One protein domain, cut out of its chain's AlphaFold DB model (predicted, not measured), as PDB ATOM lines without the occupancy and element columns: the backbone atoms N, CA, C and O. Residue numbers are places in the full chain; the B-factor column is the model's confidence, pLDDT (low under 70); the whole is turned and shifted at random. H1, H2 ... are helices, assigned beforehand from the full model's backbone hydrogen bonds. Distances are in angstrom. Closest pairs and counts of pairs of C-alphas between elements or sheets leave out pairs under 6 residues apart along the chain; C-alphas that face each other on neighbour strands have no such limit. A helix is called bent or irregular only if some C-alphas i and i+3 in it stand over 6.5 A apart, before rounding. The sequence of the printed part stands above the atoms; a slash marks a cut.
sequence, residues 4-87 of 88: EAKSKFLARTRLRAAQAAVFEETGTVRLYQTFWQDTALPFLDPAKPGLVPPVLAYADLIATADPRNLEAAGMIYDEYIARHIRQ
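AT A GLANCE: This is residues 4 to 87 of the 88 residues of an uncharacterized protein of Sedimenticola selenatireducens (UniProt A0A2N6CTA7). From the first printed residue, a short helix, H1, leads into a long strung-out loop that runs out to a free turn at residues 19 to 26, then back past H1 to a helical hairpin, H2 and H3, at the other end. H1 touches neither of the other helices. The printed part has 84 residues with three named helices, H1, H2 and H3 in that order, and no named strand; the class is all helix, though under half of the residues, 38 of 84, are in named elements. The whole is only just extended, close to loose, with a radius of gyration of the C-alphas of 18.3 A and spans of 57 by 31 by 18 A.

HOW THE PARTS SIT: H1, residues 4 to 12, is apart from both H2, residues 54 to 63, and H3, residues 67 to 85. H2 and H3 form a helical hairpin and touch, the closest C-alphas being those of Tyr 58 and Ala 73, 5.0 A apart. They run opposite ways at a shallow tilt of 33 degrees, only just short of steep. H3 has a kink of 47 degrees near residue 78. In H1 and H2 every O i to N i+4 pair is within hydrogen-bond range; in H3 12 of 15 are.

IN THESE COORDINATES: H1 begins at C-alpha 4, (-1.080, 10.445, 23.799), and is 12.5 A long. H2 begins at C-alpha 54, (-16.015, 27.936, 7.554), and is 14.3 A long. H3, 24.5 A long, ends at C-alpha 85, (-22.260, 37.889, 13.222); it is irregular, only just, with C-alphas 79 and 82 6.9 A apart.

THE WHOLE: The C-alphas of Ala 21 and Arg 86, the two farthest apart, are 58.8 A apart. The link from H1 to H2, residues 13 to 53, is long; that from H2 to H3 is tight. The printed part has no cut. Mean pLDDT of the printed part is 79.5, with residues 4 to 5, 7, 18 to 27, 38 to 42 and 86 to 87 under 70.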
ATOM      1  N   GLU A   4       0.010  11.417  23.860       64.75
ATOM      2  CA  GLU A   4      -1.080  10.445  23.799       64.75
ATOM      3  C   GLU A   4      -1.934  10.589  22.529       64.75
ATOM      4  O   GLU A   4      -2.244   9.609  21.844       64.75
ATOM      5  N   ALA A   5      -2.220  11.832  22.130       67.31
ATOM      6  CA  ALA A   5      -2.907  12.118  20.879       67.31
ATOM      7  C   ALA A   5      -2.064  11.669  19.670       67.31
ATOM      8  O   ALA A   5      -2.617  11.163  18.691       67.31
ATOM      9  N   LYS A   6      -0.730  11.809  19.740       71.06
ATOM     10  CA  LYS A   6       0.203  11.365  18.686       71.06
ATOM     11  C   LYS A   6       0.125   9.857  18.472       71.06
ATOM     12  O   LYS A   6      -0.058   9.417  17.339       71.06
ATOM     13  N   SER A   7       0.204   9.069  19.542       69.88
ATOM     14  CA  SER A   7       0.112   7.605  19.463       69.88
ATOM     15  C   SER A   7      -1.232   7.143  18.894       69.88
ATOM     16  O   SER A   7      -1.272   6.282  18.014       69.88
ATOM     17  N   LYS A   8      -2.337   7.774  19.317       75.12
ATOM     18  CA  LYS A   8      -3.682   7.488  18.792       75.12
ATOM     19  C   LYS A   8      -3.811   7.827  17.303       75.12
ATOM     20  O   LYS A   8      -4.405   7.058  16.548       75.12
ATOM     21  N   PHE A   9      -3.238   8.950  16.871       77.25
ATOM     22  CA  PHE A   9      -3.227   9.351  15.464       77.25
ATOM     23  C   PHE A   9      -2.463   8.346  14.594       77.25
ATOM     24  O   PHE A   9      -3.020   7.864  13.612       77.25
ATOM     25  N   LEU A  10      -1.239   7.973  14.988       79.75
ATOM     26  CA  LEU A  10      -0.413   7.002  14.255       79.75
ATOM     27  C   LEU A  10      -1.103   5.638  14.122       79.75
ATOM     28  O   LEU A  10      -1.065   5.018  13.058       79.75
ATOM     29  N   ALA A  11      -1.774   5.185  15.184       76.19
ATOM     30  CA  ALA A  11      -2.551   3.952  15.153       76.19
ATOM     31  C   ALA A  11      -3.723   4.041  14.162       76.19
ATOM     32  O   ALA A  11      -3.924   3.123  13.365       76.19
ATOM     33  N   ARG A  12      -4.465   5.160  14.168       78.31
ATOM     34  CA  ARG A  12      -5.633   5.364  13.297       78.31
ATOM     35  C   ARG A  12      -5.260   5.461  11.821       78.31
ATOM     36  O   ARG A  12      -5.952   4.887  10.988       78.31
ATOM     37  N   THR A  13      -4.179   6.164  11.490       78.31
ATOM     38  CA  THR A  13      -3.731   6.343  10.099       78.31
ATOM     39  C   THR A  13      -2.886   5.184   9.581       78.31
ATOM     40  O   THR A  13      -2.458   5.210   8.431       78.31
ATOM     41  N   ARG A  14      -2.643   4.160  10.416       78.50
ATOM     42  CA  ARG A  14      -1.793   3.003  10.105       78.50
ATOM     43  C   ARG A  14      -0.384   3.397   9.643       78.50
ATOM     44  O   ARG A  14       0.269   2.615   8.957       78.50
ATOM     45  N   LEU A  15       0.107   4.566  10.057       77.44
ATOM     46  CA  LEU A  15       1.493   4.959   9.822       77.44
ATOM     47  C   LEU A  15       2.419   3.952  10.520       77.44
ATOM     48  O   LEU A  15       2.212   3.564  11.676       77.44
ATOM     49  N   ARG A  16       3.429   3.491   9.787       72.38
ATOM     50  CA  ARG A  16       4.465   2.573  10.265       72.38
ATOM     51  C   ARG A  16       5.815   3.223  10.017       72.38
ATOM     52  O   ARG A  16       5.985   3.916   9.018       72.38
ATOM     53  N   ALA A  17       6.754   3.012  10.933       72.25
ATOM     54  CA  ALA A  17       8.129   3.423  10.699       72.25
ATOM     55  C   ALA A  17       8.666   2.678   9.467       72.25
ATOM     56  O   ALA A  17       8.470   1.464   9.349       72.25
ATOM     57  N   ALA A  18       9.318   3.406   8.561       69.81
ATOM     58  CA  ALA A  18      10.056   2.787   7.472       69.81
ATOM     59  C   ALA A  18      11.196   1.935   8.052       69.81
ATOM     60  O   ALA A  18      11.786   2.282   9.080       69.81
ATOM     61  N   GLN A  19      11.496   0.807   7.410       68.00
ATOM     62  CA  GLN A  19      12.673   0.014   7.763       68.00
ATOM     63  C   GLN A  19      13.932   0.844   7.502       68.00
ATOM     64  O   GLN A  19      14.009   1.548   6.499       68.00
ATOM     65  N   ALA A  20      14.919   0.749   8.397       62.22
ATOM     66  CA  ALA A  20      16.126   1.581   8.366       62.22
ATOM     67  C   ALA A  20      16.891   1.517   7.027       62.22
ATOM     68  O   ALA A  20      17.544   2.484   6.654       62.22
ATOM     69  N   ALA A  21      16.764   0.414   6.283       61.78
ATOM     70  CA  ALA A  21      17.375   0.224   4.966       61.78
ATOM     71  C   ALA A  21      16.684   0.992   3.814       61.78
ATOM     72  O   ALA A  21      17.218   1.021   2.714       61.78
ATOM     73  N   VAL A  22      15.510   1.594   4.048       60.22
ATOM     74  CA  VAL A  22      14.662   2.266   3.036       60.22
ATOM     75  C   VAL A  22      14.520   3.768   3.336       60.22
ATOM     76  O   VAL A  22      13.583   4.423   2.888       60.22
ATOM     77  N   PHE A  23      15.429   4.341   4.131       54.94
ATOM     78  CA  PHE A  23      15.475   5.787   4.369       54.94
ATOM     79  C   PHE A  23      16.080   6.511   3.153       54.94
ATOM     80  O   PHE A  23      17.185   7.040   3.206       54.94
ATOM     81  N   GLU A  24      15.349   6.524   2.040       60.41
ATOM     82  CA  GLU A  24      15.523   7.556   1.018       60.41
ATOM     83  C   GLU A  24      14.812   8.851   1.452       60.41
ATOM     84  O   GLU A  24      13.894   8.832   2.280       60.41
ATOM     85  N   GLU A  25      15.212   9.993   0.881       57.22
ATOM     86  CA  GLU A  25      14.683  11.335   1.197       57.22
ATOM     87  C   GLU A  25      13.143  11.448   1.102       57.22
ATOM     88  O   GLU A  25      12.537  12.331   1.710       57.22
ATOM     89  N   THR A  26      12.486  10.517   0.405       59.25
ATOM     90  CA  THR A  26      11.035  10.472   0.170       59.25
ATOM     91  C   THR A  26      10.203   9.950   1.354       59.25
ATOM     92  O   THR A  26       8.979  10.084   1.345       59.25
ATOM     93  N   GLY A  27      10.825   9.401   2.407       67.25
ATOM     94  CA  GLY A  27      10.131   8.771   3.546       67.25
ATOM     95  C   GLY A  27       9.713   9.697   4.701       67.25
ATOM     96  O   GLY A  27       9.188   9.222   5.713       67.25
ATOM     97  N   THR A  28       9.955  11.008   4.607       74.81
ATOM     98  CA  THR A  28       9.732  11.936   5.731       74.81
ATOM     99  C   THR A  28       8.290  12.439   5.791       74.81
ATOM    100  O   THR A  28       7.862  13.246   4.969       74.81
ATOM    101  N   VAL A  29       7.549  12.049   6.833       75.75
ATOM    102  CA  VAL A  29       6.193  12.561   7.104       75.75
ATOM    103  C   VAL A  29       6.248  13.680   8.143       75.75
ATOM    104  O   VAL A  29       6.708  13.475   9.266       75.75
ATOM    105  N   ARG A  30       5.734  14.866   7.795       78.69
ATOM    106  CA  ARG A  30       5.600  16.000   8.724       78.69
ATOM    107  C   ARG A  30       4.173  16.073   9.262       78.69
ATOM    108  O   ARG A  30       3.226  16.201   8.495       78.69
ATOM    109  N   LEU A  31       4.029  15.996  10.583       78.75
ATOM    110  CA  LEU A  31       2.750  16.184  11.264       78.75
ATOM    111  C   LEU A  31       2.671  17.623  11.770       78.75
ATOM    112  O   LEU A  31       3.488  18.029  12.596       78.75
ATOM    113  N   TYR A  32       1.669  18.363  11.307       77.50
ATOM    114  CA  TYR A  32       1.403  19.727  11.752       77.50
ATOM    115  C   TYR A  32       0.222  19.754  12.716       77.50
ATOM    116  O   TYR A  32      -0.708  18.953  12.613       77.50
ATOM    117  N   GLN A  33       0.273  20.683  13.664       75.12
ATOM    118  CA  GLN A  33      -0.899  21.033  14.454       75.12
ATOM    119  C   GLN A  33      -1.657  22.143  13.746       75.12
ATOM    120  O   GLN A  33      -1.043  23.050  13.182       75.12
ATOM    121  N   THR A  34      -2.981  22.081  13.809       76.62
ATOM    122  CA  THR A  34      -3.816  23.222  13.455       76.62
ATOM    123  C   THR A  34      -3.474  24.379  14.389       76.62
ATOM    124  O   THR A  34      -3.267  24.185  15.588       76.62
ATOM    125  N   PHE A  35      -3.365  25.585  13.836       79.88
ATOM    126  CA  PHE A  35      -3.105  26.778  14.643       79.88
ATOM    127  C   PHE A  35      -4.382  27.295  15.323       79.88
ATOM    128  O   PHE A  35      -4.306  28.059  16.282       79.88
ATOM    129  N   TRP A  36      -5.554  26.873  14.840       76.44
ATOM    130  CA  TRP A  36      -6.842  27.193  15.438       76.44
ATOM    131  C   TRP A  36      -7.255  26.157  16.486       76.44
ATOM    132  O   TRP A  36      -6.920  24.974  16.387       76.44
ATOM    133  N   GLN A  37      -7.998  26.619  17.491       71.81
ATOM    134  CA  GLN A  37      -8.542  25.789  18.562       71.81
ATOM    135  C   GLN A  37     -10.010  25.477  18.266       71.81
ATOM    136  O   GLN A  37     -10.806  26.399  18.106       71.81
ATOM    137  N   ASP A  38     -10.381  24.197  18.230       67.50
ATOM    138  CA  ASP A  38     -11.751  23.769  17.900       67.50
ATOM    139  C   ASP A  38     -12.802  24.340  18.871       67.50
ATOM    140  O   ASP A  38     -13.926  24.638  18.485       67.50
ATOM    141  N   THR A  39     -12.425  24.575  20.129       63.56
ATOM    142  CA  THR A  39     -13.295  25.188  21.146       63.56
ATOM    143  C   THR A  39     -13.521  26.688  20.948       63.56
ATOM    144  O   THR A  39     -14.403  27.251  21.586       63.56
ATOM    145  N   ALA A  40     -12.724  27.350  20.107       60.53
ATOM    146  CA  ALA A  40     -12.743  28.804  19.932       60.53
ATOM    147  C   ALA A  40     -13.528  29.265  18.692       60.53
ATOM    148  O   ALA A  40     -13.571  30.460  18.405       60.53
ATOM    149  N   LEU A  41     -14.124  28.340  17.933       69.06
ATOM    150  CA  LEU A  41     -14.725  28.640  16.637       69.06
ATOM    151  C   LEU A  41     -16.236  28.351  16.658       69.06
ATOM    152  O   LEU A  41     -16.633  27.196  16.498       69.06
ATOM    153  N   PRO A  42     -17.099  29.378  16.807       68.12
ATOM    154  CA  PRO A  42     -18.557  29.213  16.925       68.12
ATOM    155  C   PRO A  42     -19.233  28.671  15.654       68.12
ATOM    156  O   PRO A  42     -20.422  28.383  15.650       68.12
ATOM    157  N   PHE A  43     -18.475  28.537  14.567       70.44
ATOM    158  CA  PHE A  43     -18.916  28.086  13.247       70.44
ATOM    159  C   PHE A  43     -18.512  26.635  12.932       70.44
ATOM    160  O   PHE A  43     -18.735  26.177  11.812       70.44
ATOM    161  N   LEU A  44     -17.925  25.900  13.883       73.94
ATOM    162  CA  LEU A  44     -17.724  24.457  13.741       73.94
ATOM    163  C   LEU A  44     -19.044  23.712  13.957       73.94
ATOM    164  O   LEU A  44     -19.680  23.849  14.997       73.94
ATOM    165  N   ASP A  45     -19.436  22.903  12.973       74.62
ATOM    166  CA  ASP A  45     -20.594  22.014  13.067       74.62
ATOM    167  C   ASP A  45     -20.195  20.713  13.794       74.62
ATOM    168  O   ASP A  45     -19.433  19.914  13.233       74.62
ATOM    169  N   PRO A  46     -20.708  20.447  15.014       75.25
ATOM    170  CA  PRO A  46     -20.381  19.230  15.755       75.25
ATOM    171  C   PRO A  46     -20.816  17.949  15.030       75.25
ATOM    172  O   PRO A  46     -20.245  16.886  15.276       75.25
ATOM    173  N   ALA A  47     -21.806  18.032  14.132       78.44
ATOM    174  CA  ALA A  47     -22.291  16.896  13.352       78.44
ATOM    175  C   ALA A  47     -21.355  16.521  12.189       78.44
ATOM    176  O   ALA A  47     -21.489  15.434  11.625       78.44
ATOM    177  N   LYS A  48     -20.393  17.385  11.833       76.06
ATOM    178  CA  LYS A  48     -19.442  17.166  10.732       76.06
ATOM    179  C   LYS A  48     -17.990  17.247  11.224       76.06
ATOM    180  O   LYS A  48     -17.246  18.159  10.846       76.06
ATOM    181  N   PRO A  49     -17.551  16.292  12.065       72.44
ATOM    182  CA  PRO A  49     -16.202  16.299  12.609       72.44
ATOM    183  C   PRO A  49     -15.154  16.149  11.500       72.44
ATOM    184  O   PRO A  49     -15.292  15.323  10.599       72.44
ATOM    185  N   GLY A  50     -14.068  16.917  11.598       72.69
ATOM    186  CA  GLY A  50     -12.958  16.873  10.642       72.69
ATOM    187  C   GLY A  50     -13.104  17.797   9.432       72.69
ATOM    188  O   GLY A  50     -12.194  17.821   8.604       72.69
ATOM    189  N   LEU A  51     -14.188  18.575   9.332       80.31
ATOM    190  CA  LEU A  51     -14.252  19.695   8.395       80.31
ATOM    191  C   LEU A  51     -13.447  20.889   8.903       80.31
ATOM    192  O   LEU A  51     -13.376  21.161  10.103       80.31
ATOM    193  N   VAL A  52     -12.863  21.623   7.958       82.69
ATOM    194  CA  VAL A  52     -12.246  22.913   8.249       82.69
ATOM    195  C   VAL A  52     -13.330  23.908   8.704       82.69
ATOM    196  O   VAL A  52     -14.430  23.916   8.145       82.69
ATOM    197  N   PRO A  53     -13.047  24.757   9.703       86.62
ATOM    198  CA  PRO A  53     -13.943  25.839  10.084       86.62
ATOM    199  C   PRO A  53     -14.295  26.752   8.891       86.62
ATOM    200  O   PRO A  53     -13.376  27.203   8.197       86.62
ATOM    201  N   PRO A  54     -15.580  27.106   8.681       90.19
ATOM    202  CA  PRO A  54     -16.015  27.936   7.554       90.19
ATOM    203  C   PRO A  54     -15.250  29.255   7.395       90.19
ATOM    204  O   PRO A  54     -14.938  29.642   6.274       90.19
ATOM    205  N   VAL A  55     -14.875  29.917   8.498       90.00
ATOM    206  CA  VAL A  55     -14.106  31.176   8.442       90.00
ATOM    207  C   VAL A  55     -12.725  31.001   7.804       90.00
ATOM    208  O   VAL A  55     -12.234  31.907   7.138       90.00
ATOM    209  N   LEU A  56     -12.090  29.842   8.004       90.19
ATOM    210  CA  LEU A  56     -10.753  29.576   7.482       90.19
ATOM    211  C   LEU A  56     -10.823  29.225   6.001       90.19
ATOM    212  O   LEU A  56     -10.009  29.722   5.231       90.19
ATOM    213  N   ALA A  57     -11.827  28.439   5.599       92.12
ATOM    214  CA  ALA A  57     -12.100  28.182   4.187       92.12
ATOM    215  C   ALA A  57     -12.414  29.483   3.435       92.12
ATOM    216  O   ALA A  57     -11.871  29.721   2.365       92.12
ATOM    217  N   TYR A  58     -13.235  30.355   4.029       94.69
ATOM    218  CA  TYR A  58     -13.514  31.681   3.486       94.69
ATOM    219  C   TYR A  58     -12.232  32.501   3.294       94.69
ATOM    220  O   TYR A  58     -11.995  33.003   2.198       94.69
ATOM    221  N   ALA A  59     -11.395  32.606   4.334       93.88
ATOM    222  CA  ALA A  59     -10.154  33.378   4.291       93.88
ATOM    223  C   ALA A  59      -9.178  32.876   3.212       93.88
ATOM    224  O   ALA A  59      -8.579  33.685   2.506       93.88
ATOM    225  N   ASP A  60      -9.043  31.557   3.066       94.44
ATOM    226  CA  ASP A  60      -8.190  30.942   2.045       94.44
ATOM    227  C   ASP A  60      -8.700  31.246   0.627       94.44
ATOM    228  O   ASP A  60      -7.937  31.689  -0.230       94.44
ATOM    229  N   LEU A  61     -10.013  31.117   0.398       96.69
ATOM    230  CA  LEU A  61     -10.632  31.378  -0.905       96.69
ATOM    231  C   LEU A  61     -10.523  32.847  -1.335       96.69
ATOM    232  O   LEU A  61     -10.204  33.116  -2.493       96.69
ATOM    233  N   ILE A  62     -10.753  33.805  -0.430       97.38
ATOM    234  CA  ILE A  62     -10.611  35.230  -0.777       97.38
ATOM    235  C   ILE A  62      -9.153  35.617  -1.028       97.38
ATOM    236  O   ILE A  62      -8.892  36.504  -1.841       97.38
ATOM    237  N   ALA A  63      -8.199  34.947  -0.370       96.81
ATOM    238  CA  ALA A  63      -6.778  35.235  -0.519       96.81
ATOM    239  C   ALA A  63      -6.249  34.889  -1.917       96.81
ATOM    240  O   ALA A  63      -5.269  35.489  -2.357       96.81
ATOM    241  N   THR A  64      -6.895  33.967  -2.642       95.38
ATOM    242  CA  THR A  64      -6.482  33.629  -4.013       95.38
ATOM    243  C   THR A  64      -6.901  34.676  -5.045       95.38
ATOM    244  O   THR A  64      -6.331  34.694  -6.134       95.38
ATOM    245  N   ALA A  65      -7.909  35.502  -4.738       89.69
ATOM    246  CA  ALA A  65      -8.543  36.457  -5.654       89.69
ATOM    247  C   ALA A  65      -9.038  35.862  -6.999       89.69
ATOM    248  O   ALA A  65      -9.308  36.606  -7.943       89.69
ATOM    249  N   ASP A  66      -9.187  34.534  -7.103       97.44
ATOM    250  CA  ASP A  66      -9.772  33.877  -8.284       97.44
ATOM    251  C   ASP A  66     -11.298  34.096  -8.273       97.44
ATOM    252  O   ASP A  66     -11.931  33.824  -7.249       97.44
ATOM    253  N   PRO A  67     -11.922  34.545  -9.378       96.50
ATOM    254  CA  PRO A  67     -13.358  34.825  -9.417       96.50
ATOM    255  C   PRO A  67     -14.259  33.663  -8.971       96.50
ATOM    256  O   PRO A  67     -15.274  33.896  -8.318       96.50
ATOM    257  N   ARG A  68     -13.887  32.414  -9.269       95.06
ATOM    258  CA  ARG A  68     -14.656  31.222  -8.864       95.06
ATOM    259  C   ARG A  68     -14.507  30.952  -7.372       95.06
ATOM    260  O   ARG A  68     -15.456  30.539  -6.713       95.06
ATOM    261  N   ASN A  69     -13.321  31.216  -6.826       97.38
ATOM    262  CA  ASN A  69     -13.093  31.104  -5.390       97.38
ATOM    263  C   ASN A  69     -13.848  32.193  -4.628       97.38
ATOM    264  O   ASN A  69     -14.382  31.916  -3.560       97.38
ATOM    265  N   LEU A  70     -13.954  33.403  -5.186       97.75
ATOM    266  CA  LEU A  70     -14.747  34.484  -4.601       97.75
ATOM    267  C   LEU A  70     -16.245  34.157  -4.568       97.75
ATOM    268  O   LEU A  70     -16.897  34.432  -3.564       97.75
ATOM    269  N   GLU A  71     -16.781  33.528  -5.618       97.75
ATOM    270  CA  GLU A  71     -18.164  33.032  -5.625       97.75
ATOM    271  C   GLU A  71     -18.388  32.003  -4.506       97.75
ATOM    272  O   GLU A  71     -19.280  32.172  -3.670       97.75
ATOM    273  N   ALA A  72     -17.525  30.986  -4.421       97.38
ATOM    274  CA  ALA A  72     -17.598  29.974  -3.369       97.38
ATOM    275  C   ALA A  72     -17.434  30.577  -1.959       97.38
ATOM    276  O   ALA A  72     -18.137  30.186  -1.027       97.38
ATOM    277  N   ALA A  73     -16.544  31.560  -1.798       97.19
ATOM    278  CA  ALA A  73     -16.368  32.287  -0.545       97.19
ATOM    279  C   ALA A  73     -17.647  33.041  -0.150       97.19
ATOM    280  O   ALA A  73     -18.033  33.005   1.017       97.19
ATOM    281  N   GLY A  74     -18.332  33.671  -1.110       96.62
ATOM    282  CA  GLY A  74     -19.623  34.325  -0.887       96.62
ATOM    283  C   GLY A  74     -20.677  33.357  -0.348       96.62
ATOM    284  O   GLY A  74     -21.275  33.617   0.694       96.62
ATOM    285  N   MET A  75     -20.816  32.187  -0.979       96.38
ATOM    286  CA  MET A  75     -21.739  31.139  -0.522       96.38
ATOM    287  C   MET A  75     -21.433  30.688   0.915       96.38
ATOM    288  O   MET A  75     -22.333  30.599   1.750       96.38
ATOM    289  N   ILE A  76     -20.152  30.453   1.230       94.12
ATOM    290  CA  ILE A  76     -19.723  30.059   2.581       94.12
ATOM    291  C   ILE A  76     -20.038  31.156   3.602       94.12
ATOM    292  O   ILE A  76     -20.502  30.859   4.708       94.12
ATOM    293  N   TYR A  77     -19.784  32.416   3.248       94.31
ATOM    294  CA  TYR A  77     -20.057  33.550   4.119       94.31
ATOM    295  C   TYR A  77     -21.546  33.641   4.459       94.31
ATOM    296  O   TYR A  77     -21.900  33.693   5.641       94.31
ATOM    297  N   ASP A  78     -22.411  33.598   3.448       94.06
ATOM    298  CA  ASP A  78     -23.853  33.762   3.623       94.06
ATOM    299  C   ASP A  78     -24.483  32.612   4.420       94.06
ATOM    300  O   ASP A  78     -25.268  32.855   5.343       94.06
ATOM    301  N   GLU A  79     -24.112  31.365   4.114       91.19
ATOM    302  CA  GLU A  79     -24.718  30.175   4.719       91.19
ATOM    303  C   GLU A  79     -24.194  29.901   6.141       91.19
ATOM    304  O   GLU A  79     -24.963  29.530   7.038       91.19
ATOM    305  N   TYR A  80     -22.895  30.114   6.387       88.62
ATOM    306  CA  TYR A  80     -22.241  29.637   7.611       88.62
ATOM    307  C   TYR A  80     -21.725  30.743   8.535       88.62
ATOM    308  O   TYR A  80     -21.679  30.525   9.749       88.62
ATOM    309  N   ILE A  81     -21.363  31.923   8.020       89.62
ATOM    310  CA  ILE A  81     -20.687  32.970   8.807       89.62
ATOM    311  C   ILE A  81     -21.661  34.084   9.208       89.62
ATOM    312  O   ILE A  81     -21.799  34.383  10.395       89.62
ATOM    313  N   ALA A  82     -22.394  34.656   8.251       89.88
ATOM    314  CA  ALA A  82     -23.229  35.843   8.447       89.88
ATOM    315  C   ALA A  82     -24.297  35.668   9.543       89.88
ATOM    316  O   ALA A  82     -24.631  36.612  10.263       89.88
ATOM    317  N   ARG A  83     -24.828  34.449   9.709       82.31
ATOM    318  CA  ARG A  83     -25.801  34.121  10.766       82.31
ATOM    319  C   ARG A  83     -25.252  34.283  12.190       82.31
ATOM    320  O   ARG A  83     -26.024  34.612  13.079       82.31
ATOM    321  N   HIS A  84     -23.946  34.103  12.389       77.44
ATOM    322  CA  HIS A  84     -23.303  34.199  13.704       77.44
ATOM    323  C   HIS A  84     -22.842  35.623  14.035       77.44
ATOM    324  O   HIS A  84     -22.722  35.962  15.204       77.44
ATOM    325  N   ILE A  85     -22.622  36.473  13.025       74.69
ATOM    326  CA  ILE A  85     -22.260  37.889  13.222       74.69
ATOM    327  C   ILE A  85     -23.485  38.717  13.640       74.69
ATOM    328  O   ILE A  85     -23.371  39.645  14.427       74.69
ATOM    329  N   ARG A  86     -24.680  38.363  13.146       62.03
ATOM    330  CA  ARG A  86     -25.936  39.082  13.441       62.03
ATOM    331  C   ARG A  86     -26.538  38.790  14.823       62.03
ATOM    332  O   ARG A  86     -27.540  39.403  15.169       62.03
ATOM    333  N   GLN A  87     -25.981  37.840  15.570       53.88
ATOM    334  CA  GLN A  87     -26.451  37.449  16.907       53.88
ATOM    335  C   GLN A  87     -25.525  37.926  18.041       53.88
ATOM    336  O   GLN A  87     -25.741  37.539  19.190       53.88
TER     337      GLN A  87